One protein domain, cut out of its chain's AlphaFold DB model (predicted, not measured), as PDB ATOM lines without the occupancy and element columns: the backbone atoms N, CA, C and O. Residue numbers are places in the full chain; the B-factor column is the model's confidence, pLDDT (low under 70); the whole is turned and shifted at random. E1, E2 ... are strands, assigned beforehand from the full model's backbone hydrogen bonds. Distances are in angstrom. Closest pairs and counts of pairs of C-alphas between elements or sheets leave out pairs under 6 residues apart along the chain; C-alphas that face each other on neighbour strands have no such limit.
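Overview. This is residues 23 to 198 of the 206 residues of an uncharacterized protein of Deinococcus humi (UniProt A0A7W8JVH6). The domain is a sandwich of two sheets partly face to face: a five-stranded sheet, E1 E2 E4 E7 E8, curled like part of a barrel, and a four-stranded sheet, E6 E5 E10 E11. At the end where E2 runs on into E3, a small third sheet, E3 E9 E12, extends the body. The printed part has 176 residues with no named helix and twelve named strands, E1 to E12 in chain order; the class is all strand, though under half of the residues, 85, are in named elements. The first two sheets are antiparallel and the third is mixed. The whole is compact, with a radius of gyration of the C-alphas of 15.9 A and spans of 49 by 37 by 31 A.

Along the chain. The largest sheet runs E1, residues 23 to 25, E2, 31 to 40, E4, 69 to 80, E7, 118 to 125, and E8, 142 to 145. E1 begins at C-alpha 23, (-4.165, -3.459, -3.792). E4 is the longest strand, 34.1 A from C-alpha 69 at (11.787, 4.628, 19.371) to C-alpha 80; E2 measures 27.5 A. The second sheet runs E6, residues 102 to 106, E5, 82 to 91, 26.3 A long, E10, 166 to 174, 25.9 A long, and E11, 178 to 182. The third runs E3, residues 42 to 45, E9, 154 to 161, and E12, 191 to 197, which ends at C-alpha 197, (19.089, -6.064, 21.269).

Arrangement. In the strongly twisted largest sheet, N 34 of E2 and O 77 of E4 are within hydrogen-bond range at 2.9 A, and N 72 of E4 and O 122 of E7 at 2.8 A. E1 and E2 form a hairpin, and so do E7 and E8. Between the two larger sheets, the closest C-alphas of E1 and E11 are those of Ser 23 and Ile 181, 5.9 A apart. Those of E4 and E10 are Val 74 and Thr 168, 7.6 A apart. E6 and E8 are near each other, with 5 pairs of C-alphas within 10 A. In the second sheet, N 86 of E5 and O 171 of E10 are 2.9 A apart. E9 bends by 52 degrees at residue 157; it is parallel to E3, with N 43 and O 154 at 2.9 A, and antiparallel to E12, with N 157 and O 196 at 2.8 A.

Size, cuts and confidence. The C-alphas of Asp 28 and Asn 60, the two farthest apart, are 51.0 A apart. The printed part has no cut. The links E3 to E4, E6 to E7 and E7 to E8 are long; in the first, residues 58 to 59 pair in parallel with residues 195 to 196 of E12. The mean pLDDT of the printed part is 80.4, and residues 93 to 101 and 126 to 148 are under 70.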
ATOM      1  N   SER A  23      -4.185  -4.365  -2.657       92.00
ATOM      2  CA  SER A  23      -4.165  -3.459  -3.792       92.00
ATOM      3  C   SER A  23      -5.529  -2.800  -3.948       92.00
ATOM      4  O   SER A  23      -6.548  -3.315  -3.485       92.00
ATOM      5  N   GLY A  24      -5.544  -1.646  -4.602       92.19
ATOM      6  CA  GLY A  24      -6.755  -0.881  -4.840       92.19
ATOM      7  C   GLY A  24      -6.582   0.095  -5.990       92.19
ATOM      8  O   GLY A  24      -5.468   0.372  -6.445       92.19
ATOM      9  N   SER A  25      -7.707   0.612  -6.460       94.06
ATOM     10  CA  SER A  25      -7.769   1.631  -7.498       94.06
ATOM     11  C   SER A  25      -8.852   2.643  -7.176       94.06
ATOM     12  O   SER A  25      -9.865   2.306  -6.558       94.06
ATOM     13  N   ALA A  26      -8.647   3.874  -7.628       94.19
ATOM     14  CA  ALA A  26      -9.653   4.913  -7.536       94.19
ATOM     15  C   ALA A  26     -10.893   4.516  -8.365       94.19
ATOM     16  O   ALA A  26     -10.731   3.993  -9.473       94.19
ATOM     17  N   PRO A  27     -12.126   4.758  -7.876       90.56
ATOM     18  CA  PRO A  27     -13.351   4.398  -8.600       90.56
ATOM     19  C   PRO A  27     -13.487   5.054  -9.982       90.56
ATOM     20  O   PRO A  27     -14.173   4.528 -10.851       90.56
ATOM     21  N   ASP A  28     -12.831   6.195 -10.180       92.69
ATOM     22  CA  ASP A  28     -12.803   6.969 -11.425       92.69
ATOM     23  C   ASP A  28     -11.611   6.621 -12.339       92.69
ATOM     24  O   ASP A  28     -11.432   7.236 -13.388       92.69
ATOM     25  N   GLY A  29     -10.777   5.650 -11.950       91.25
ATOM     26  CA  GLY A  29      -9.586   5.242 -12.694       91.25
ATOM     27  C   GLY A  29      -8.389   6.195 -12.584       91.25
ATOM     28  O   GLY A  29      -7.369   5.947 -13.225       91.25
ATOM     29  N   SER A  30      -8.466   7.249 -11.764       93.12
ATOM     30  CA  SER A  30      -7.411   8.272 -11.633       93.12
ATOM     31  C   SER A  30      -6.108   7.775 -10.990       93.12
ATOM     32  O   SER A  30      -5.082   8.457 -11.042       93.12
ATOM     33  N   GLY A  31      -6.114   6.578 -10.399       94.19
ATOM     34  CA  GLY A  31      -4.911   5.960  -9.860       94.19
ATOM     35  C   GLY A  31      -5.114   4.538  -9.357       94.19
ATOM     36  O   GLY A  31      -6.236   4.073  -9.148       94.19
ATOM     37  N   SER A  32      -4.003   3.839  -9.148       94.56
ATOM     38  CA  SER A  32      -3.976   2.536  -8.479       94.56
ATOM     39  C   SER A  32      -2.730   2.391  -7.621       94.56
ATOM     40  O   SER A  32      -1.711   3.034  -7.877       94.56
ATOM     41  N   ALA A  33      -2.820   1.566  -6.582       95.00
ATOM     42  CA  ALA A  33      -1.708   1.318  -5.682       95.00
ATOM     43  C   ALA A  33      -1.769  -0.076  -5.054       95.00
ATOM     44  O   ALA A  33      -2.820  -0.718  -4.996       95.00
ATOM     45  N   ARG A  34      -0.622  -0.534  -4.555       94.75
ATOM     46  CA  ARG A  34      -0.501  -1.717  -3.697       94.75
ATOM     47  C   ARG A  34       0.586  -1.504  -2.657       94.75
ATOM     48  O   ARG A  34       1.612  -0.889  -2.956       94.75
ATOM     49  N   ILE A  35       0.401  -2.069  -1.472       94.00
ATOM     50  CA  ILE A  35       1.466  -2.091  -0.465       94.00
ATOM     51  C   ILE A  35       2.446  -3.209  -0.814       94.00
ATOM     52  O   ILE A  35       2.042  -4.338  -1.091       94.00
ATOM     53  N   VAL A  36       3.733  -2.882  -0.826       93.31
ATOM     54  CA  VAL A  36       4.819  -3.792  -1.199       93.31
ATOM     55  C   VAL A  36       5.467  -4.378   0.045       93.31
ATOM     56  O   VAL A  36       5.633  -5.590   0.117       93.31
ATOM     57  N   ASP A  37       5.794  -3.543   1.032       91.25
ATOM     58  CA  ASP A  37       6.411  -4.004   2.275       91.25
ATOM     59  C   ASP A  37       5.996  -3.144   3.477       91.25
ATOM     60  O   ASP A  37       5.685  -1.955   3.356       91.25
ATOM     61  N   LEU A  38       6.027  -3.762   4.655       91.38
ATOM     62  CA  LEU A  38       5.915  -3.105   5.949       91.38
ATOM     63  C   LEU A  38       6.967  -3.715   6.880       91.38
ATOM     64  O   LEU A  38       6.908  -4.906   7.208       91.38
ATOM     65  N   LYS A  39       7.897  -2.879   7.344       92.31
ATOM     66  CA  LYS A  39       9.026  -3.302   8.181       92.31
ATOM     67  C   LYS A  39       9.329  -2.340   9.318       92.31
ATOM     68  O   LYS A  39       8.944  -1.173   9.276       92.31
ATOM     69  N   THR A  40      10.082  -2.836  10.294       91.00
ATOM     70  CA  THR A  40      10.697  -2.029  11.354       91.00
ATOM     71  C   THR A  40      12.211  -2.213  11.395       91.00
ATOM     72  O   THR A  40      12.763  -3.113  10.761       91.00
ATOM     73  N   GLU A  41      12.896  -1.371  12.170       89.06
ATOM     74  CA  GLU A  41      14.328  -1.537  12.450       89.06
ATOM     75  C   GLU A  41      14.658  -2.722  13.383       89.06
ATOM     76  O   GLU A  41      15.834  -2.995  13.622       89.06
ATOM     77  N   TYR A  42      13.658  -3.455  13.886       91.12
ATOM     78  CA  TYR A  42      13.838  -4.584  14.802       91.12
ATOM     79  C   TYR A  42      13.215  -5.865  14.252       91.12
ATOM     80  O   TYR A  42      12.146  -5.845  13.649       91.12
ATOM     81  N   ALA A  43      13.855  -7.008  14.493       92.62
ATOM     82  CA  ALA A  43      13.323  -8.307  14.104       92.62
ATOM     83  C   ALA A  43      13.558  -9.378  15.177       92.62
ATOM     84  O   ALA A  43      14.671  -9.522  15.675       92.62
ATOM     85  N   SER A  44      12.523 -10.158  15.500       89.06
ATOM     86  CA  SER A  44      12.606 -11.306  16.418       89.06
ATOM     87  C   SER A  44      13.303 -12.516  15.797       89.06
ATOM     88  O   SER A  44      13.771 -13.402  16.504       89.06
ATOM     89  N   SER A  45      13.366 -12.559  14.466       85.25
ATOM     90  CA  SER A  45      14.184 -13.501  13.714       85.25
ATOM     91  C   SER A  45      14.647 -12.869  12.405       85.25
ATOM     92  O   SER A  45      13.872 -12.171  11.751       85.25
ATOM     93  N   LEU A  46      15.899 -13.123  12.016       82.81
ATOM     94  CA  LEU A  46      16.458 -12.727  10.719       82.81
ATOM     95  C   LEU A  46      16.503 -13.890   9.715       82.81
ATOM     96  O   LEU A  46      16.671 -13.653   8.521       82.81
ATOM     97  N   THR A  47      16.344 -15.135  10.174       75.00
ATOM     98  CA  THR A  47      16.457 -16.351   9.355       75.00
ATOM     99  C   THR A  47      15.400 -17.395   9.753       75.00
ATOM    100  O   THR A  47      15.011 -17.475  10.918       75.00
ATOM    101  N   PRO A  48      14.879 -18.209   8.815       77.69
ATOM    102  CA  PRO A  48      15.039 -18.121   7.358       77.69
ATOM    103  C   PRO A  48      14.229 -16.972   6.728       77.69
ATOM    104  O   PRO A  48      14.400 -16.663   5.554       77.69
ATOM    105  N   THR A  49      13.343 -16.326   7.488       82.19
ATOM    106  CA  THR A  49      12.532 -15.189   7.036       82.19
ATOM    107  C   THR A  49      12.520 -14.125   8.119       82.19
ATOM    108  O   THR A  49      12.352 -14.446   9.295       82.19
ATOM    109  N   VAL A  50      12.670 -12.859   7.724       86.69
ATOM    110  CA  VAL A  50      12.666 -11.745   8.673       86.69
ATOM    111  C   VAL A  50      11.287 -11.611   9.319       86.69
ATOM    112  O   VAL A  50      10.266 -11.443   8.642       86.69
ATOM    113  N   GLN A  51      11.270 -11.675  10.645       90.69
ATOM    114  CA  GLN A  51      10.099 -11.441  11.479       90.69
ATOM    115  C   GLN A  51      10.263 -10.096  12.180       90.69
ATOM    116  O   GLN A  51      10.855 -10.023  13.252       90.69
ATOM    117  N   TYR A  52       9.779  -9.028  11.546       94.12
ATOM    118  CA  TYR A  52       9.830  -7.684  12.123       94.12
ATOM    119  C   TYR A  52       9.069  -7.600  13.449       94.12
ATOM    120  O   TYR A  52       8.075  -8.301  13.643       94.12
ATOM    121  N   ALA A  53       9.519  -6.715  14.332       90.50
ATOM    122  CA  ALA A  53       8.938  -6.484  15.647       90.50
ATOM    123  C   ALA A  53       8.813  -4.981  15.934       90.50
ATOM    124  O   ALA A  53       9.699  -4.194  15.596       90.50
ATOM    125  N   GLY A  54       7.718  -4.585  16.574       88.62
ATOM    126  CA  GLY A  54       7.609  -3.299  17.255       88.62
ATOM    127  C   GLY A  54       8.140  -3.424  18.677       88.62
ATOM    128  O   GLY A  54       7.786  -4.374  19.377       88.62
ATOM    129  N   CYS A  55       8.983  -2.484  19.095       86.25
ATOM    130  CA  CYS A  55       9.567  -2.467  20.429       86.25
ATOM    131  C   CYS A  55       9.244  -1.138  21.105       86.25
ATOM    132  O   CYS A  55       9.717  -0.086  20.675       86.25
ATOM    133  N   ASP A  56       8.472  -1.196  22.182       80.44
ATOM    134  CA  ASP A  56       8.156  -0.019  22.999       80.44
ATOM    135  C   ASP A  56       9.374   0.523  23.726       80.44
ATOM    136  O   ASP A  56       9.558   1.731  23.890       80.44
ATOM    137  N   SER A  57      10.204  -0.400  24.194       85.81
ATOM    138  CA  SER A  57      11.475  -0.097  24.810       85.81
ATOM    139  C   SER A  57      12.526  -1.097  24.362       85.81
ATOM    140  O   SER A  57      12.238  -2.262  24.084       85.81
ATOM    141  N   VAL A  58      13.763  -0.627  24.286       86.69
ATOM    142  CA  VAL A  58      14.916  -1.426  23.901       86.69
ATOM    143  C   VAL A  58      15.937  -1.409  25.023       86.69
ATOM    144  O   VAL A  58      16.377  -0.349  25.469       86.69
ATOM    145  N   THR A  59      16.340  -2.583  25.492       87.50
ATOM    146  CA  THR A  59      17.467  -2.737  26.412       87.50
ATOM    147  C   THR A  59      18.758  -2.938  25.619       87.50
ATOM    148  O   THR A  59      18.757  -3.505  24.524       87.50
ATOM    149  N   ASN A  60      19.861  -2.411  26.160       82.81
ATOM    150  CA  ASN A  60      21.161  -2.297  25.486       82.81
ATOM    151  C   ASN A  60      21.094  -1.602  24.110       82.81
ATOM    152  O   ASN A  60      21.655  -2.118  23.141       82.81
ATOM    153  N   PRO A  61      20.403  -0.447  23.982       80.69
ATOM    154  CA  PRO A  61      20.303   0.237  22.704       80.69
ATOM    155  C   PRO A  61      21.693   0.663  22.219       80.69
ATOM    156  O   PRO A  61      22.461   1.269  22.962       80.69
ATOM    157  N   SER A  62      21.995   0.417  20.942       74.00
ATOM    158  CA  SER A  62      23.205   0.958  20.301       74.00
ATOM    159  C   SER A  62      23.190   2.494  20.209       74.00
ATOM    160  O   SER A  62      24.212   3.107  19.935       74.00
ATOM    161  N   ASP A  63      22.006   3.095  20.356       79.44
ATOM    162  CA  ASP A  63      21.727   4.531  20.327       79.44
ATOM    163  C   ASP A  63      20.722   4.836  21.449       79.44
ATOM    164  O   ASP A  63      19.534   4.513  21.346       79.44
ATOM    165  N   THR A  64      21.202   5.399  22.557       79.75
ATOM    166  CA  THR A  64      20.408   5.603  23.779       79.75
ATOM    167  C   THR A  64      19.263   6.596  23.594       79.75
ATOM    168  O   THR A  64      18.244   6.461  24.274       79.75
ATOM    169  N   ALA A  65      19.362   7.524  22.637       79.69
ATOM    170  CA  ALA A  65      18.284   8.457  22.305       79.69
ATOM    171  C   ALA A  65      17.057   7.747  21.706       79.69
ATOM    172  O   ALA A  65      15.948   8.277  21.730       79.69
ATOM    173  N   ARG A  66      17.243   6.520  21.205       77.00
ATOM    174  CA  ARG A  66      16.206   5.705  20.565       77.00
ATOM    175  C   ARG A  66      15.745   4.531  21.409       77.00
ATOM    176  O   ARG A  66      15.048   3.658  20.907       77.00
ATOM    177  N   LYS A  67      16.078   4.518  22.701       82.81
ATOM    178  CA  LYS A  67      15.637   3.483  23.647       82.81
ATOM    179  C   LYS A  67      14.123   3.229  23.594       82.81
ATOM    180  O   LYS A  67      13.687   2.124  23.877       82.81
ATOM    181  N   TYR A  68      13.350   4.248  23.242       82.06
ATOM    182  CA  TYR A  68      11.891   4.240  23.203       82.06
ATOM    183  C   TYR A  68      11.336   4.431  21.786       82.06
ATOM    184  O   TYR A  68      10.165   4.738  21.630       82.06
ATOM    185  N   SER A  69      12.169   4.319  20.749       78.75
ATOM    186  CA  SER A  69      11.787   4.628  19.371       78.75
ATOM    187  C   SER A  69      11.950   3.411  18.473       78.75
ATOM    188  O   SER A  69      13.028   2.828  18.419       78.75
ATOM    189  N   THR A  70      10.916   3.091  17.701       84.25
ATOM    190  CA  THR A  70      10.976   2.112  16.611       84.25
ATOM    191  C   THR A  70      10.816   2.831  15.275       84.25
ATOM    192  O   THR A  70       9.797   3.461  15.030       84.25
ATOM    193  N   GLN A  71      11.779   2.735  14.364       85.94
ATOM    194  CA  GLN A  71      11.547   3.174  12.989       85.94
ATOM    195  C   GLN A  71      10.650   2.173  12.262       85.94
ATOM    196  O   GLN A  71      10.907   0.968  12.300       85.94
ATOM    197  N   VAL A  72       9.641   2.679  11.559       87.00
ATOM    198  CA  VAL A  72       8.761   1.917  10.675       87.00
ATOM    199  C   VAL A  72       8.934   2.434   9.253       87.00
ATOM    200  O   VAL A  72       9.073   3.637   9.012       87.00
ATOM    201  N   VAL A  73       8.936   1.512   8.297       89.19
ATOM    202  CA  VAL A  73       9.063   1.817   6.876       89.19
ATOM    203  C   VAL A  73       7.937   1.129   6.124       89.19
ATOM    204  O   VAL A  73       7.765  -0.088   6.225       89.19
ATOM    205  N   VAL A  74       7.200   1.922   5.353       90.38
ATOM    206  CA  VAL A  74       6.160   1.452   4.439       90.38
ATOM    207  C   VAL A  74       6.653   1.652   3.016       90.38
ATOM    208  O   VAL A  74       7.002   2.770   2.635       90.38
ATOM    209  N   GLU A  75       6.670   0.577   2.238       92.31
ATOM    210  CA  GLU A  75       6.925   0.621   0.801       92.31
ATOM    211  C   GLU A  75       5.632   0.315   0.052       92.31
ATOM    212  O   GLU A  75       4.927  -0.645   0.373       92.31
ATOM    213  N   PHE A  76       5.309   1.119  -0.954       93.31
ATOM    214  CA  PHE A  76       4.129   0.913  -1.784       93.31
ATOM    215  C   PHE A  76       4.412   1.304  -3.231       93.31
ATOM    216  O   PHE A  76       5.199   2.202  -3.510       93.31
ATOM    217  N   ALA A  77       3.755   0.630  -4.165       93.38
ATOM    218  CA  ALA A  77       3.756   1.018  -5.567       93.38
ATOM    219  C   ALA A  77       2.466   1.785  -5.847       93.38
ATOM    220  O   ALA A  77       1.397   1.333  -5.436       93.38
ATOM    221  N   ALA A  78       2.553   2.910  -6.553       92.19
ATOM    222  CA  ALA A  78       1.387   3.670  -6.987       92.19
ATOM    223  C   ALA A  78       1.599   4.239  -8.395       92.19
ATOM    224  O   ALA A  78       2.721   4.573  -8.772       92.19
ATOM    225  N   VAL A  79       0.518   4.348  -9.162       91.25
ATOM    226  CA  VAL A  79       0.487   4.965 -10.496       91.25
ATOM    227  C   VAL A  79      -0.758   5.838 -10.640       91.25
ATOM    228  O   VAL A  79      -1.770   5.580  -9.985       91.25
ATOM    229  N   GLY A  80      -0.688   6.836 -11.520       90.00
ATOM    230  CA  GLY A  80      -1.744   7.831 -11.731       90.00
ATOM    231  C   GLY A  80      -1.442   9.169 -11.055       90.00
ATOM    232  O   GLY A  80      -0.316   9.415 -10.617       90.00
ATOM    233  N   ASP A  81      -2.456  10.027 -10.958       90.06
ATOM    234  CA  ASP A  81      -2.325  11.417 -10.503       90.06
ATOM    235  C   ASP A  81      -2.355  11.531  -8.972       90.06
ATOM    236  O   ASP A  81      -3.227  12.178  -8.383       90.06
ATOM    237  N   ILE A  82      -1.398  10.878  -8.311       92.06
ATOM    238  CA  ILE A  82      -1.304  10.857  -6.848       92.06
ATOM    239  C   ILE A  82      -0.962  12.260  -6.328       92.06
ATOM    240  O   ILE A  82       0.045  12.860  -6.714       92.06
ATOM    241  N   LYS A  83      -1.797  12.787  -5.429       95.12
ATOM    242  CA  LYS A  83      -1.624  14.101  -4.786       95.12
ATOM    243  C   LYS A  83      -1.071  13.991  -3.380       95.12
ATOM    244  O   LYS A  83      -0.250  14.803  -2.981       95.12
ATOM    245  N   SER A  84      -1.518  12.998  -2.627       94.19
ATOM    246  CA  SER A  84      -0.973  12.709  -1.308       94.19
ATOM    247  C   SER A  84      -1.309  11.286  -0.888       94.19
ATOM    248  O   SER A  84      -2.157  10.621  -1.490       94.19
ATOM    249  N   VAL A  85      -0.641  10.828   0.160       92.50
ATOM    250  CA  VAL A  85      -0.934   9.564   0.823       92.50
ATOM    251  C   VAL A  85      -1.104   9.827   2.307       92.50
ATOM    252  O   VAL A  85      -0.183  10.320   2.957       92.50
ATOM    253  N   ASP A  86      -2.267   9.485   2.848       91.56
ATOM    254  CA  ASP A  86      -2.456   9.417   4.292       91.56
ATOM    255  C   ASP A  86      -1.963   8.064   4.791       91.56
ATOM    256  O   ASP A  86      -2.459   7.018   4.374       91.56
ATOM    257  N   VAL A  87      -0.979   8.082   5.682       87.19
ATOM    258  CA  VAL A  87      -0.399   6.887   6.294       87.19
ATOM    259  C   VAL A  87      -0.947   6.733   7.703       87.19
ATOM    260  O   VAL A  87      -0.814   7.643   8.527       87.19
ATOM    261  N   LYS A  88      -1.535   5.570   7.984       85.38
ATOM    262  CA  LYS A  88      -2.067   5.199   9.296       85.38
ATOM    263  C   LYS A  88      -1.511   3.865   9.762       85.38
ATOM    264  O   LYS A  88      -1.271   2.968   8.965       85.38
ATOM    265  N   LEU A  89      -1.367   3.711  11.072       82.38
ATOM    266  CA  LEU A  89      -1.046   2.440  11.716       82.38
ATOM    267  C   LEU A  89      -2.268   1.992  12.502       82.38
ATOM    268  O   LEU A  89      -2.837   2.778  13.254       82.38
ATOM    269  N   LYS A  90      -2.660   0.731  12.330       80.50
ATOM    270  CA  LYS A  90      -3.872   0.157  12.922       80.50
ATOM    271  C   LYS A  90      -3.547  -1.123  13.671       80.50
ATOM    272  O   LYS A  90      -2.688  -1.892  13.234       80.50
ATOM    273  N   GLY A  91      -4.223  -1.348  14.791       78.75
ATOM    274  CA  GLY A  91      -4.113  -2.558  15.591       78.75
ATOM    275  C   GLY A  91      -5.056  -3.652  15.092       78.75
ATOM    276  O   GLY A  91      -5.964  -3.420  14.292       78.75
ATOM    277  N   THR A  92      -4.840  -4.887  15.545       77.12
ATOM    278  CA  THR A  92      -5.672  -6.034  15.134       77.12
ATOM    279  C   THR A  92      -6.897  -6.287  16.008       77.12
ATOM    280  O   THR A  92      -7.782  -7.018  15.570       77.12
ATOM    281  N   ASN A  93      -6.963  -5.735  17.227       60.56
ATOM    282  CA  ASN A  93      -7.869  -6.266  18.254       60.56
ATOM    283  C   ASN A  93      -9.076  -5.372  18.587       60.56
ATOM    284  O   ASN A  93     -10.128  -5.924  18.882       60.56
ATOM    285  N   THR A  94      -8.990  -4.034  18.514       53.16
ATOM    286  CA  THR A  94     -10.154  -3.118  18.604       53.16
ATOM    287  C   THR A  94      -9.840  -1.769  17.941       53.16
ATOM    288  O   THR A  94      -8.741  -1.259  18.080       53.16
ATOM    289  N   ASN A  95     -10.798  -1.155  17.240       51.25
ATOM    290  CA  ASN A  95     -10.574   0.110  16.513       51.25
ATOM    291  C   ASN A  95     -10.801   1.371  17.375       51.25
ATOM    292  O   ASN A  95     -10.748   2.483  16.855       51.25
ATOM    293  N   THR A  96     -11.117   1.216  18.666       45.22
ATOM    294  CA  THR A  96     -11.720   2.275  19.497       45.22
ATOM    295  C   THR A  96     -10.807   3.493  19.699       45.22
ATOM    296  O   THR A  96     -11.307   4.579  19.966       45.22
ATOM    297  N   TYR A  97      -9.489   3.345  19.508       47.50
ATOM    298  CA  TYR A  97      -8.500   4.420  19.691       47.50
ATOM    299  C   TYR A  97      -7.330   4.346  18.682       47.50
ATOM    300  O   TYR A  97      -6.244   4.863  18.936       47.50
ATOM    301  N   ASP A  98      -7.542   3.701  17.532       51.97
ATOM    302  CA  ASP A  98      -6.518   3.456  16.498       51.97
ATOM    303  C   ASP A  98      -6.338   4.644  15.529       51.97
ATOM    304  O   ASP A  98      -5.629   4.557  14.529       51.97
ATOM    305  N   SER A  99      -6.988   5.776  15.801       50.41
ATOM    306  CA  SER A  99      -6.963   6.978  14.960       50.41
ATOM    307  C   SER A  99      -5.780   7.916  15.235       50.41
ATOM    308  O   SER A  99      -5.703   8.978  14.622       50.41
ATOM    309  N   ALA A 100      -4.886   7.568  16.168       52.34
ATOM    310  CA  ALA A 100      -3.854   8.478  16.671       52.34
ATOM    311  C   ALA A 100      -2.668   8.682  15.712       52.34
ATOM    312  O   ALA A 100      -2.048   9.745  15.745       52.34
ATOM    313  N   PHE A 101      -2.372   7.721  14.829       65.69
ATOM    314  CA  PHE A 101      -1.412   7.938  13.749       65.69
ATOM    315  C   PHE A 101      -2.137   8.078  12.417       65.69
ATOM    316  O   PHE A 101      -2.592   7.096  11.836       65.69
ATOM    317  N   ASN A 102      -2.228   9.319  11.951       72.31
ATOM    318  CA  ASN A 102      -2.650   9.670  10.609       72.31
ATOM    319  C   ASN A 102      -1.745  10.797  10.117       72.31
ATOM    320  O   ASN A 102      -1.779  11.903  10.662       72.31
ATOM    321  N   LYS A 103      -0.913  10.512   9.120       77.94
ATOM    322  CA  LYS A 103      -0.032  11.510   8.521       77.94
ATOM    323  C   LYS A 103      -0.283  11.609   7.030       77.94
ATOM    324  O   LYS A 103      -0.012  10.662   6.301       77.94
ATOM    325  N   ASN A 104      -0.688  12.793   6.592       87.56
ATOM    326  CA  ASN A 104      -0.683  13.139   5.181       87.56
ATOM    327  C   ASN A 104       0.757  13.392   4.704       87.56
ATOM    328  O   ASN A 104       1.490  14.178   5.319       87.56
ATOM    329  N   VAL A 105       1.147  12.716   3.628       87.12
ATOM    330  CA  VAL A 105       2.398  12.926   2.899       87.12
ATOM    331  C   VAL A 105       2.044  13.388   1.484       87.12
ATOM    332  O   VAL A 105       1.560  12.575   0.690       87.12
ATOM    333  N   PRO A 106       2.243  14.675   1.155       89.56
ATOM    334  CA  PRO A 106       2.070  15.189  -0.201       89.56
ATOM    335  C   PRO A 106       2.962  14.456  -1.207       89.56
ATOM    336  O   PRO A 106       4.041  13.976  -0.848       89.56
ATOM    337  N   SER A 107       2.530  14.349  -2.465       87.88
ATOM    338  CA  SER A 107       3.251  13.553  -3.464       87.88
ATOM    339  C   SER A 107       4.647  14.091  -3.770       87.88
ATOM    340  O   SER A 107       5.558  13.303  -4.004       87.88
ATOM    341  N   GLU A 108       4.859  15.400  -3.651       84.56
ATOM    342  CA  GLU A 108       6.170  16.042  -3.762       84.56
ATOM    343  C   GLU A 108       7.141  15.681  -2.624       84.56
ATOM    344  O   GLU A 108       8.347  15.870  -2.766       84.56
ATOM    345  N   GLN A 109       6.637  15.141  -1.510       82.00
ATOM    346  CA  GLN A 109       7.437  14.667  -0.373       82.00
ATOM    347  C   GLN A 109       7.619  13.143  -0.376       82.00
ATOM    348  O   GLN A 109       8.331  12.597   0.473       82.00
ATOM    349  N   LEU A 110       6.983  12.427  -1.310       83.12
ATOM    350  CA  LEU A 110       7.147  10.984  -1.422       83.12
ATOM    351  C   LEU A 110       8.529  10.656  -1.983       83.12
ATOM    352  O   LEU A 110       8.895  11.047  -3.089       83.12
ATOM    353  N   LYS A 111       9.289   9.857  -1.235       83.75
ATOM    354  CA  LYS A 111      10.581   9.362  -1.704       83.75
ATOM    355  C   LYS A 111      10.381   8.194  -2.659       83.75
ATOM    356  O   LYS A 111       9.925   7.129  -2.239       83.75
ATOM    357  N   THR A 112      10.781   8.372  -3.912       84.88
ATOM    358  CA  THR A 112      10.825   7.300  -4.912       84.88
ATOM    359  C   THR A 112      12.091   6.455  -4.752       84.88
ATOM    360  O   THR A 112      13.187   6.960  -4.506       84.88
ATOM    361  N   LEU A 113      11.935   5.143  -4.874       81.94
ATOM    362  CA  LEU A 113      12.992   4.142  -4.876       81.94
ATOM    363  C   LEU A 113      13.465   3.858  -6.312       81.94
ATOM    364  O   LEU A 113      12.706   4.073  -7.257       81.94
ATOM    365  N   PRO A 114      14.675   3.300  -6.512       84.38
ATOM    366  CA  PRO A 114      15.182   2.971  -7.850       84.38
ATOM    367  C   PRO A 114      14.284   2.028  -8.668       84.38
ATOM    368  O   PRO A 114      14.343   2.029  -9.892       84.38
ATOM    369  N   ASN A 115      13.449   1.226  -8.002       82.56
ATOM    370  CA  ASN A 115      12.479   0.321  -8.624       82.56
ATOM    371  C   ASN A 115      11.131   0.995  -8.966       82.56
ATOM    372  O   ASN A 115      10.206   0.305  -9.387       82.56
ATOM    373  N   GLY A 116      11.000   2.310  -8.764       83.38
ATOM    374  CA  GLY A 116       9.777   3.081  -9.013       83.38
ATOM    375  C   GLY A 116       8.747   3.046  -7.880       83.38
ATOM    376  O   GLY A 116       7.731   3.733  -7.969       83.38
ATOM    377  N   ASN A 117       8.990   2.289  -6.805       90.19
ATOM    378  CA  ASN A 117       8.116   2.289  -5.633       90.19
ATOM    379  C   ASN A 117       8.325   3.553  -4.793       90.19
ATOM    380  O   ASN A 117       9.371   4.195  -4.847       90.19
ATOM    381  N   TYR A 118       7.349   3.882  -3.962       90.06
ATOM    382  CA  TYR A 118       7.434   4.948  -2.977       90.06
ATOM    383  C   TYR A 118       7.708   4.385  -1.594       90.06
ATOM    384  O   TYR A 118       7.348   3.250  -1.268       90.06
ATOM    385  N   ARG A 119       8.323   5.215  -0.756       88.12
ATOM    386  CA  ARG A 119       8.649   4.866   0.618       88.12
ATOM    387  C   ARG A 119       8.289   5.998   1.566       88.12
ATOM    388  O   ARG A 119       8.692   7.139   1.357       88.12
ATOM    389  N   VAL A 120       7.614   5.640   2.653       86.31
ATOM    390  CA  VAL A 120       7.396   6.517   3.806       86.31
ATOM    391  C   VAL A 120       8.105   5.911   5.007       86.31
ATOM    392  O   VAL A 120       7.986   4.715   5.277       86.31
ATOM    393  N   ILE A 121       8.880   6.740   5.702       82.88
ATOM    394  CA  ILE A 121       9.669   6.362   6.875       82.88
ATOM    395  C   ILE A 121       9.232   7.239   8.018       82.88
ATOM    396  O   ILE A 121       9.097   8.456   7.860       82.88
ATOM    397  N   PHE A 122       9.054   6.628   9.176       78.56
ATOM    398  CA  PHE A 122       8.674   7.375  10.344       78.56
ATOM    399  C   PHE A 122       9.148   6.713  11.633       78.56
ATOM    400  O   PHE A 122       9.261   5.491  11.718       78.56
ATOM    401  N   ASP A 123       9.459   7.537  12.627       76.81
ATOM    402  CA  ASP A 123       9.944   7.077  13.926       76.81
ATOM    403  C   ASP A 123       8.825   7.069  14.931       76.81
ATOM    404  O   ASP A 123       8.180   8.084  15.126       76.81
ATOM    405  N   ALA A 124       8.646   5.940  15.585       73.38
ATOM    406  CA  ALA A 124       7.517   5.642  16.415       73.38
ATOM    407  C   ALA A 124       7.977   5.649  17.891       73.38
ATOM    408  O   ALA A 124       8.633   4.702  18.319       73.38
ATOM    409  N   ASN A 125       7.734   6.743  18.638       70.69
ATOM    410  CA  ASN A 125       8.398   7.030  19.932       70.69
ATOM    411  C   ASN A 125       7.495   6.981  21.182       70.69
ATOM    412  O   ASN A 125       6.557   7.767  21.314       70.69
ATOM    413  N   SER A 126       7.846   6.117  22.133       63.59
ATOM    414  CA  SER A 126       7.101   5.820  23.350       63.59
ATOM    415  C   SER A 126       7.260   6.804  24.507       63.59
ATOM    416  O   SER A 126       6.421   6.878  25.405       63.59
ATOM    417  N   ALA A 127       8.269   7.663  24.458       61.22
ATOM    418  CA  ALA A 127       8.531   8.628  25.519       61.22
ATOM    419  C   ALA A 127       7.660   9.899  25.446       61.22
ATOM    420  O   ALA A 127       7.587  10.638  26.424       61.22
ATOM    421  N   THR A 128       7.022  10.184  24.307       58.31
ATOM    422  CA  THR A 128       6.366  11.479  24.025       58.31
ATOM    423  C   THR A 128       4.836  11.460  24.114       58.31
ATOM    424  O   THR A 128       4.198  12.472  23.839       58.31
ATOM    425  N   GLY A 129       4.229  10.346  24.538       46.09
ATOM    426  CA  GLY A 129       2.814  10.305  24.932       46.09
ATOM    427  C   GLY A 129       1.766  10.347  23.808       46.09
ATOM    428  O   GLY A 129       0.591  10.505  24.117       46.09
ATOM    429  N   ALA A 130       2.130  10.183  22.533       47.22
ATOM    430  CA  ALA A 130       1.204   9.587  21.555       47.22
ATOM    431  C   ALA A 130       1.534   8.111  21.429       47.22
ATOM    432  O   ALA A 130       2.626   7.724  21.827       47.22
ATOM    433  N   PHE A 131       0.585   7.298  20.971       50.72
ATOM    434  CA  PHE A 131       0.557   5.860  21.228       50.72
ATOM    435  C   PHE A 131       0.557   5.020  19.948       50.72
ATOM    436  O   PHE A 131      -0.008   5.428  18.933       50.72
ATOM    437  N   LEU A 132       1.135   3.809  20.015       52.12
ATOM    438  CA  LEU A 132       0.722   2.735  19.110       52.12
ATOM    439  C   LEU A 132      -0.790   2.539  19.288       52.12
ATOM    440  O   LEU A 132      -1.332   2.927  20.327       52.12
ATOM    441  N   PRO A 133      -1.484   1.932  18.314       52.09
ATOM    442  CA  PRO A 133      -2.880   1.534  18.477       52.09
ATOM    443  C   PRO A 133      -3.128   0.962  19.885       52.09
ATOM    444  O   PRO A 133      -2.594  -0.090  20.218       52.09
ATOM    445  N   SER A 134      -3.869   1.648  20.766       48.06
ATOM    446  CA  SER A 134      -3.964   1.227  22.186       48.06
ATOM    447  C   SER A 134      -4.631  -0.150  22.370       48.06
ATOM    448  O   SER A 134      -4.583  -0.757  23.441       48.06
ATOM    449  N   SER A 135      -5.216  -0.669  21.288       51.31
ATOM    450  CA  SER A 135      -5.731  -2.023  21.131       51.31
ATOM    451  C   SER A 135      -4.660  -3.120  21.142       51.31
ATOM    452  O   SER A 135      -4.988  -4.284  21.378       51.31
ATOM    453  N   VAL A 136      -3.386  -2.760  20.966       45.91
ATOM    454  CA  VAL A 136      -2.224  -3.591  21.302       45.91
ATOM    455  C   VAL A 136      -1.665  -3.220  22.680       45.91
ATOM    456  O   VAL A 136      -0.457  -3.217  22.859       45.91
ATOM    457  N   GLY A 137      -2.516  -2.906  23.665       44.41
ATOM    458  CA  GLY A 137      -2.131  -2.522  25.031       44.41
ATOM    459  C   GLY A 137      -1.582  -1.094  25.155       44.41
ATOM    460  O   GLY A 137      -1.370  -0.398  24.170       44.41
ATOM    461  N   THR A 138      -1.353  -0.639  26.392       38.47
ATOM    462  CA  THR A 138      -0.698   0.645  26.698       38.47
ATOM    463  C   THR A 138       0.728   0.656  26.157       38.47
ATOM    464  O   THR A 138       1.632   0.151  26.824       38.47
ATOM    465  N   GLN A 139       0.902   1.183  24.948       42.84
ATOM    466  CA  GLN A 139       2.169   1.226  24.228       42.84
ATOM    467  C   GLN A 139       2.288   2.565  23.501       42.84
ATOM    468  O   GLN A 139       1.395   2.959  22.753       42.84
ATOM    469  N   SER A 140       3.350   3.314  23.780       34.16
ATOM    470  CA  SER A 140       3.484   4.712  23.368       34.16
ATOM    471  C   SER A 140       4.265   4.796  22.048       34.16
ATOM    472  O   SER A 140       5.282   4.143  21.948       34.16
ATOM    473  N   ILE A 141       3.840   5.568  21.048       38.44
ATOM    474  CA  ILE A 141       4.511   5.922  19.788       38.44
ATOM    475  C   ILE A 141       3.936   7.266  19.226       38.44
ATOM    476  O   ILE A 141       2.803   7.315  18.755       38.44
ATOM    477  N   VAL A 142       4.691   8.380  19.247       33.25
ATOM    478  CA  VAL A 142       4.474   9.552  18.352       33.25
ATOM    479  C   VAL A 142       5.297   9.342  17.105       33.25
ATOM    480  O   VAL A 142       6.454   8.941  17.205       33.25
ATOM    481  N   VAL A 143       4.711   9.669  15.960       41.09
ATOM    482  CA  VAL A 143       5.310   9.427  14.666       41.09
ATOM    483  C   VAL A 143       5.718  10.714  13.950       41.09
ATOM    484  O   VAL A 143       4.862  11.470  13.490       41.09
ATOM    485  N   THR A 144       7.024  10.931  13.792       47.25
ATOM    486  CA  THR A 144       7.572  12.017  12.961       47.25
ATOM    487  C   THR A 144       8.151  11.414  11.680       47.25
ATOM    488  O   THR A 144       9.008  10.531  11.784       47.25
ATOM    489  N   PRO A 145       7.718  11.839  10.475       48.25
ATOM    490  CA  PRO A 145       8.391  11.447   9.245       48.25
ATOM    491  C   PRO A 145       9.845  11.878   9.310       48.25
ATOM    492  O   PRO A 145      10.141  13.026   9.644       48.25
ATOM    493  N   VAL A 146      10.746  10.960   8.999       54.19
ATOM    494  CA  VAL A 146      12.172  11.261   9.006       54.19
ATOM    495  C   VAL A 146      12.666  11.189   7.575       54.19
ATOM    496  O   VAL A 146      12.476  10.186   6.894       54.19
ATOM    497  N   GLU A 147      13.358  12.232   7.121       52.66
ATOM    498  CA  GLU A 147      14.092  12.183   5.855       52.66
ATOM    499  C   GLU A 147      15.345  11.289   5.924       52.66
ATOM    500  O   GLU A 147      16.089  11.197   4.951       52.66
ATOM    501  N   GLN A 148      15.587  10.599   7.035       60.69
ATOM    502  CA  GLN A 148      16.710   9.680   7.177       60.69
ATOM    503  C   GLN A 148      16.484   8.405   6.361       60.69
ATOM    504  O   GLN A 148      15.351   7.986   6.122       60.69
ATOM    505  N   ASP A 149      17.578   7.781   5.937       73.38
ATOM    506  CA  ASP A 149      17.534   6.455   5.333       73.38
ATOM    507  C   ASP A 149      17.008   5.403   6.324       73.38
ATOM    508  O   ASP A 149      17.130   5.579   7.544       73.38
ATOM    509  N   PRO A 150      16.434   4.288   5.825       76.56
ATOM    510  CA  PRO A 150      16.045   3.180   6.679       76.56
ATOM    511  C   PRO A 150      17.217   2.704   7.527       76.56
ATOM    512  O   PRO A 150      18.308   2.437   7.017       76.56
ATOM    513  N   ARG A 151      16.974   2.534   8.822       80.12
ATOM    514  CA  ARG A 151      17.960   1.951   9.724       80.12
ATOM    515  C   ARG A 151      18.171   0.471   9.392       80.12
ATOM    516  O   ARG A 151      17.224  -0.209   8.987       80.12
ATOM    517  N   PRO A 152      19.399  -0.049   9.572       84.00
ATOM    518  CA  PRO A 152      19.656  -1.475   9.440       84.00
ATOM    519  C   PRO A 152      18.764  -2.256  10.402       84.00
ATOM    520  O   PRO A 152      18.626  -1.867  11.563       84.00
ATOM    521  N   VAL A 153      18.199  -3.365   9.929       86.69
ATOM    522  CA  VAL A 153      17.391  -4.255  10.766       86.69
ATOM    523  C   VAL A 153      18.297  -4.920  11.798       86.69
ATOM    524  O   VAL A 153      19.326  -5.501  11.449       86.69
ATOM    525  N   LYS A 154      17.910  -4.847  13.069       88.19
ATOM    526  CA  LYS A 154      18.640  -5.433  14.195       88.19
ATOM    527  C   LYS A 154      17.854  -6.588  14.793       88.19
ATOM    528  O   LYS A 154      16.644  -6.489  14.992       88.19
ATOM    529  N   ALA A 155      18.555  -7.667  15.121       90.19
ATOM    530  CA  ALA A 155      17.955  -8.788  15.825       90.19
ATOM    531  C   ALA A 155      17.652  -8.412  17.285       90.19
ATOM    532  O   ALA A 155      18.481  -7.806  17.971       90.19
ATOM    533  N   VAL A 156      16.466  -8.783  17.759       90.50
ATOM    534  CA  VAL A 156      16.019  -8.561  19.135       90.50
ATOM    535  C   VAL A 156      15.422  -9.828  19.728       90.50
ATOM    536  O   VAL A 156      14.800 -10.631  19.037       90.50
ATOM    537  N   THR A 157      15.538  -9.966  21.042       91.06
ATOM    538  CA  THR A 157      14.713 -10.889  21.822       91.06
ATOM    539  C   THR A 157      13.568 -10.093  22.439       91.06
ATOM    540  O   THR A 157      13.797  -9.277  23.330       91.06
ATOM    541  N   GLY A 158      12.344 -10.307  21.954       87.06
ATOM    542  CA  GLY A 158      11.146  -9.653  22.485       87.06
ATOM    543  C   GLY A 158      10.688 -10.263  23.813       87.06
ATOM    544  O   GLY A 158      10.724 -11.480  23.985       87.06
ATOM    545  N   GLN A 159      10.244  -9.414  24.733       86.00
ATOM    546  CA  GLN A 159       9.692  -9.752  26.046       86.00
ATOM    547  C   GLN A 159       8.307  -9.119  26.196       86.00
ATOM    548  O   GLN A 159       8.028  -8.078  25.597       86.00
ATOM    549  N   ASP A 160       7.437  -9.756  26.982       83.69
ATOM    550  CA  ASP A 160       6.083  -9.265  27.261       83.69
ATOM    551  C   ASP A 160       5.314  -8.908  25.981       83.69
ATOM    552  O   ASP A 160       4.889  -7.769  25.762       83.69
ATOM    553  N   LYS A 161       5.186  -9.902  25.091       83.75
ATOM    554  CA  LYS A 161       4.452  -9.754  23.831       83.75
ATOM    555  C   LYS A 161       3.036  -9.275  24.120       83.75
ATOM    556  O   LYS A 161       2.307  -9.909  24.884       83.75
ATOM    557  N   VAL A 162       2.621  -8.214  23.443       79.94
ATOM    558  CA  VAL A 162       1.257  -7.726  23.584       79.94
ATOM    559  C   VAL A 162       0.330  -8.459  22.614       79.94
ATOM    560  O   VAL A 162       0.727  -8.708  21.470       79.94
ATOM    561  N   PRO A 163      -0.884  -8.868  23.039       78.62
ATOM    562  CA  PRO A 163      -1.830  -9.518  22.147       78.62
ATOM    563  C   PRO A 163      -2.080  -8.698  20.878       78.62
ATOM    564  O   PRO A 163      -2.362  -7.505  20.943       78.62
ATOM    565  N   GLY A 164      -2.032  -9.369  19.724       79.19
ATOM    566  CA  GLY A 164      -2.194  -8.750  18.410       79.19
ATOM    567  C   GLY A 164      -0.890  -8.233  17.798       79.19
ATOM    568  O   GLY A 164       0.185  -8.814  17.965       79.19
ATOM    569  N   GLY A 165      -1.023  -7.157  17.035       81.88
ATOM    570  CA  GLY A 165       0.067  -6.419  16.417       81.88
ATOM    571  C   GLY A 165      -0.477  -5.247  15.611       81.88
ATOM    572  O   GLY A 165      -1.675  -4.957  15.672       81.88
ATOM    573  N   PHE A 166       0.389  -4.585  14.851       86.12
ATOM    574  CA  PHE A 166      -0.019  -3.493  13.974       86.12
ATOM    575  C   PHE A 166       0.202  -3.814  12.498       86.12
ATOM    576  O   PHE A 166       1.054  -4.617  12.121       86.12
ATOM    577  N   TYR A 167      -0.571  -3.148  11.657       88.69
ATOM    578  CA  TYR A 167      -0.411  -3.111  10.211       88.69
ATOM    579  C   TYR A 167      -0.591  -1.661   9.739       88.69
ATOM    580  O   TYR A 167      -1.007  -0.802  10.521       88.69
ATOM    581  N   THR A 168      -0.257  -1.369   8.485       89.19
ATOM    582  CA  THR A 168      -0.430  -0.023   7.921       89.19
ATOM    583  C   THR A 168      -1.667   0.035   7.033       89.19
ATOM    584  O   THR A 168      -1.983  -0.931   6.338       89.19
ATOM    585  N   GLU A 169      -2.359   1.164   7.062       90.81
ATOM    586  CA  GLU A 169      -3.440   1.535   6.155       90.81
ATOM    587  C   GLU A 169      -3.015   2.812   5.431       90.81
ATOM    588  O   GLU A 169      -2.606   3.788   6.061       90.81
ATOM    589  N   LEU A 170      -3.083   2.792   4.106       92.88
ATOM    590  CA  LEU A 170      -2.802   3.925   3.243       92.88
ATOM    591  C   LEU A 170      -4.103   4.383   2.597       92.88
ATOM    592  O   LEU A 170      -4.760   3.588   1.922       92.88
ATOM    593  N   THR A 171      -4.441   5.660   2.738       94.88
ATOM    594  CA  THR A 171      -5.437   6.302   1.874       94.88
ATOM    595  C   THR A 171      -4.695   7.059   0.783       94.88
ATOM    596  O   THR A 171      -3.929   7.982   1.050       94.88
ATOM    597  N   ILE A 172      -4.888   6.628  -0.459       95.31
ATOM    598  CA  ILE A 172      -4.294   7.245  -1.638       95.31
ATOM    599  C   ILE A 172      -5.257   8.316  -2.135       95.31
ATOM    600  O   ILE A 172      -6.386   7.997  -2.511       95.31
ATOM    601  N   ASN A 173      -4.808   9.568  -2.146       96.38
ATOM    602  CA  ASN A 173      -5.594  10.702  -2.614       96.38
ATOM    603  C   ASN A 173      -5.110  11.111  -4.004       96.38
ATOM    604  O   ASN A 173      -3.945  11.482  -4.181       96.38
ATOM    605  N   THR A 174      -6.002  11.054  -4.988       95.25
ATOM    606  CA  THR A 174      -5.778  11.609  -6.326       95.25
ATOM    607  C   THR A 174      -6.377  13.015  -6.404       95.25
ATOM    608  O   THR A 174      -6.819  13.576  -5.401       95.25
ATOM    609  N   ALA A 175      -6.376  13.626  -7.590       91.25
ATOM    610  CA  ALA A 175      -7.026  14.920  -7.791       91.25
ATOM    611  C   ALA A 175      -8.559  14.864  -7.630       91.25
ATOM    612  O   ALA A 175      -9.172  15.871  -7.285       91.25
ATOM    613  N   THR A 176      -9.169  13.710  -7.910       93.25
ATOM    614  CA  THR A 176     -10.619  13.571  -8.128       93.25
ATOM    615  C   THR A 176     -11.272  12.496  -7.261       93.25
ATOM    616  O   THR A 176     -12.491  12.509  -7.099       93.25
ATOM    617  N   ALA A 177     -10.489  11.598  -6.662       95.00
ATOM    618  CA  ALA A 177     -10.986  10.513  -5.828       95.00
ATOM    619  C   ALA A 177      -9.965  10.091  -4.762       95.00
ATOM    620  O   ALA A 177      -8.824  10.554  -4.710       95.00
ATOM    621  N   ASN A 178     -10.386   9.176  -3.895       96.00
ATOM    622  CA  ASN A 178      -9.501   8.481  -2.974       96.00
ATOM    623  C   ASN A 178      -9.887   7.005  -2.873       96.00
ATOM    624  O   ASN A 178     -11.008   6.609  -3.200       96.00
ATOM    625  N   PHE A 179      -8.937   6.187  -2.438       95.62
ATOM    626  CA  PHE A 179      -9.160   4.781  -2.120       95.62
ATOM    627  C   PHE A 179      -8.190   4.339  -1.024       95.62
ATOM    628  O   PHE A 179      -7.137   4.944  -0.828       95.62
ATOM    629  N   THR A 180      -8.556   3.290  -0.289       94.69
ATOM    630  CA  THR A 180      -7.773   2.797   0.851       94.69
ATOM    631  C   THR A 180      -7.257   1.387   0.588       94.69
ATOM    632  O   THR A 180      -7.977   0.551   0.046       94.69
ATOM    633  N   ILE A 181      -6.013   1.139   0.986       94.44
ATOM    634  CA  ILE A 181      -5.355  -0.169   0.985       94.44
ATOM    635  C   ILE A 181      -4.685  -0.387   2.344       94.44
ATOM    636  O   ILE A 181      -4.228   0.555   2.977       94.44
ATOM    637  N   ASP A 182      -4.590  -1.628   2.794       93.06
ATOM    638  CA  ASP A 182      -3.881  -2.026   4.005       93.06
ATOM    639  C   ASP A 182      -2.875  -3.172   3.802       93.06
ATOM    640  O   ASP A 182      -2.877  -3.883   2.791       93.06
ATOM    641  N   SER A 183      -1.982  -3.343   4.778       92.44
ATOM    642  CA  SER A 183      -0.968  -4.399   4.795       92.44
ATOM    643  C   SER A 183      -1.353  -5.599   5.655       92.44
ATOM    644  O   SER A 183      -0.496  -6.438   5.918       92.44
ATOM    645  N   ARG A 184      -2.594  -5.709   6.136       88.94
ATOM    646  CA  ARG A 184      -2.982  -6.738   7.112       88.94
ATOM    647  C   ARG A 184      -2.739  -8.148   6.575       88.94
ATOM    648  O   ARG A 184      -2.235  -8.996   7.304       88.94
ATOM    649  N   ASN A 185      -3.036  -8.365   5.292       87.56
ATOM    650  CA  ASN A 185      -2.818  -9.645   4.606       87.56
ATOM    651  C   ASN A 185      -1.359  -9.869   4.169       87.56
ATOM    652  O   ASN A 185      -0.985 -10.998   3.867       87.56
ATOM    653  N   LEU A 186      -0.539  -8.813   4.149       88.75
ATOM    654  CA  LEU A 186       0.906  -8.919   3.953       88.75
ATOM    655  C   LEU A 186       1.579  -9.377   5.242       88.75
ATOM    656  O   LEU A 186       2.314 -10.362   5.261       88.75
ATOM    657  N   ARG A 187       1.360  -8.614   6.314       89.06
ATOM    658  CA  ARG A 187       1.955  -8.852   7.623       89.06
ATOM    659  C   ARG A 187       1.265  -8.009   8.684       89.06
ATOM    660  O   ARG A 187       1.028  -6.816   8.501       89.06
ATOM    661  N   VAL A 188       1.090  -8.625   9.846       89.38
ATOM    662  CA  VAL A 188       0.880  -7.934  11.117       89.38
ATOM    663  C   VAL A 188       2.185  -8.004  11.906       89.38
ATOM    664  O   VAL A 188       2.705  -9.094  12.148       89.38
ATOM    665  N   ILE A 189       2.730  -6.852  12.286       89.88
ATOM    666  CA  ILE A 189       3.950  -6.763  13.088       89.88
ATOM    667  C   ILE A 189       3.581  -6.922  14.568       89.88
ATOM    668  O   ILE A 189       2.834  -6.091  15.092       89.88
ATOM    669  N   PRO A 190       4.078  -7.964  15.262       88.81
ATOM    670  CA  PRO A 190       3.882  -8.103  16.697       88.81
ATOM    671  C   PRO A 190       4.587  -6.976  17.452       88.81
ATOM    672  O   PRO A 190       5.638  -6.492  17.026       88.81
ATOM    673  N   VAL A 191       4.034  -6.609  18.604       84.31
ATOM    674  CA  VAL A 191       4.615  -5.586  19.477       84.31
ATOM    675  C   VAL A 191       4.992  -6.199  20.819       84.31
ATOM    676  O   VAL A 191       4.257  -7.020  21.372       84.31
ATOM    677  N   TYR A 192       6.148  -5.798  21.327       85.56
ATOM    678  CA  TYR A 192       6.703  -6.217  22.603       85.56
ATOM    679  C   TYR A 192       6.930  -4.989  23.481       85.56
ATOM    680  O   TYR A 192       7.502  -3.996  23.017       85.56
ATOM    681  N   ARG A 193       6.555  -5.078  24.764       83.56
ATOM    682  CA  ARG A 193       6.771  -3.974  25.719       83.56
ATOM    683  C   ARG A 193       8.257  -3.686  25.935       83.56
ATOM    684  O   ARG A 193       8.660  -2.559  26.228       83.56
ATOM    685  N   SER A 194       9.081  -4.718  25.806       86.31
ATOM    686  CA  SER A 194      10.529  -4.614  25.896       86.31
ATOM    687  C   SER A 194      11.186  -5.549  24.896       86.31
ATOM    688  O   SER A 194      10.763  -6.685  24.702       86.31
ATOM    689  N   CYS A 195      12.244  -5.071  24.265       90.19
ATOM    690  CA  CYS A 195      13.098  -5.839  23.380       90.19
ATOM    691  C   CYS A 195      14.535  -5.738  23.868       90.19
ATOM    692  O   CYS A 195      15.024  -4.653  24.166       90.19
ATOM    693  N   THR A 196      15.255  -6.848  23.894       91.06
ATOM    694  CA  THR A 196      16.701  -6.832  24.131       91.06
ATOM    695  C   THR A 196      17.407  -6.926  22.797       91.06
ATOM    696  O   THR A 196      17.197  -7.903  22.078       91.06
ATOM    697  N   LEU A 197      18.237  -5.937  22.451       89.12
ATOM    698  CA  LEU A 197      19.089  -6.064  21.269       89.12
ATOM    699  C   LEU A 197      20.014  -7.263  21.444       89.12
ATOM    700  O   LEU A 197      20.728  -7.377  22.441       89.12
ATOM    701  N   GLN A 198      19.989  -8.161  20.465       86.62
ATOM    702  CA  GLN A 198      20.957  -9.239  20.407       86.62
ATOM    703  C   GLN A 198      22.292  -8.629  19.990       86.62
ATOM    704  O   GLN A 198      22.348  -7.820  19.059       86.62
TER     705      GLN A 198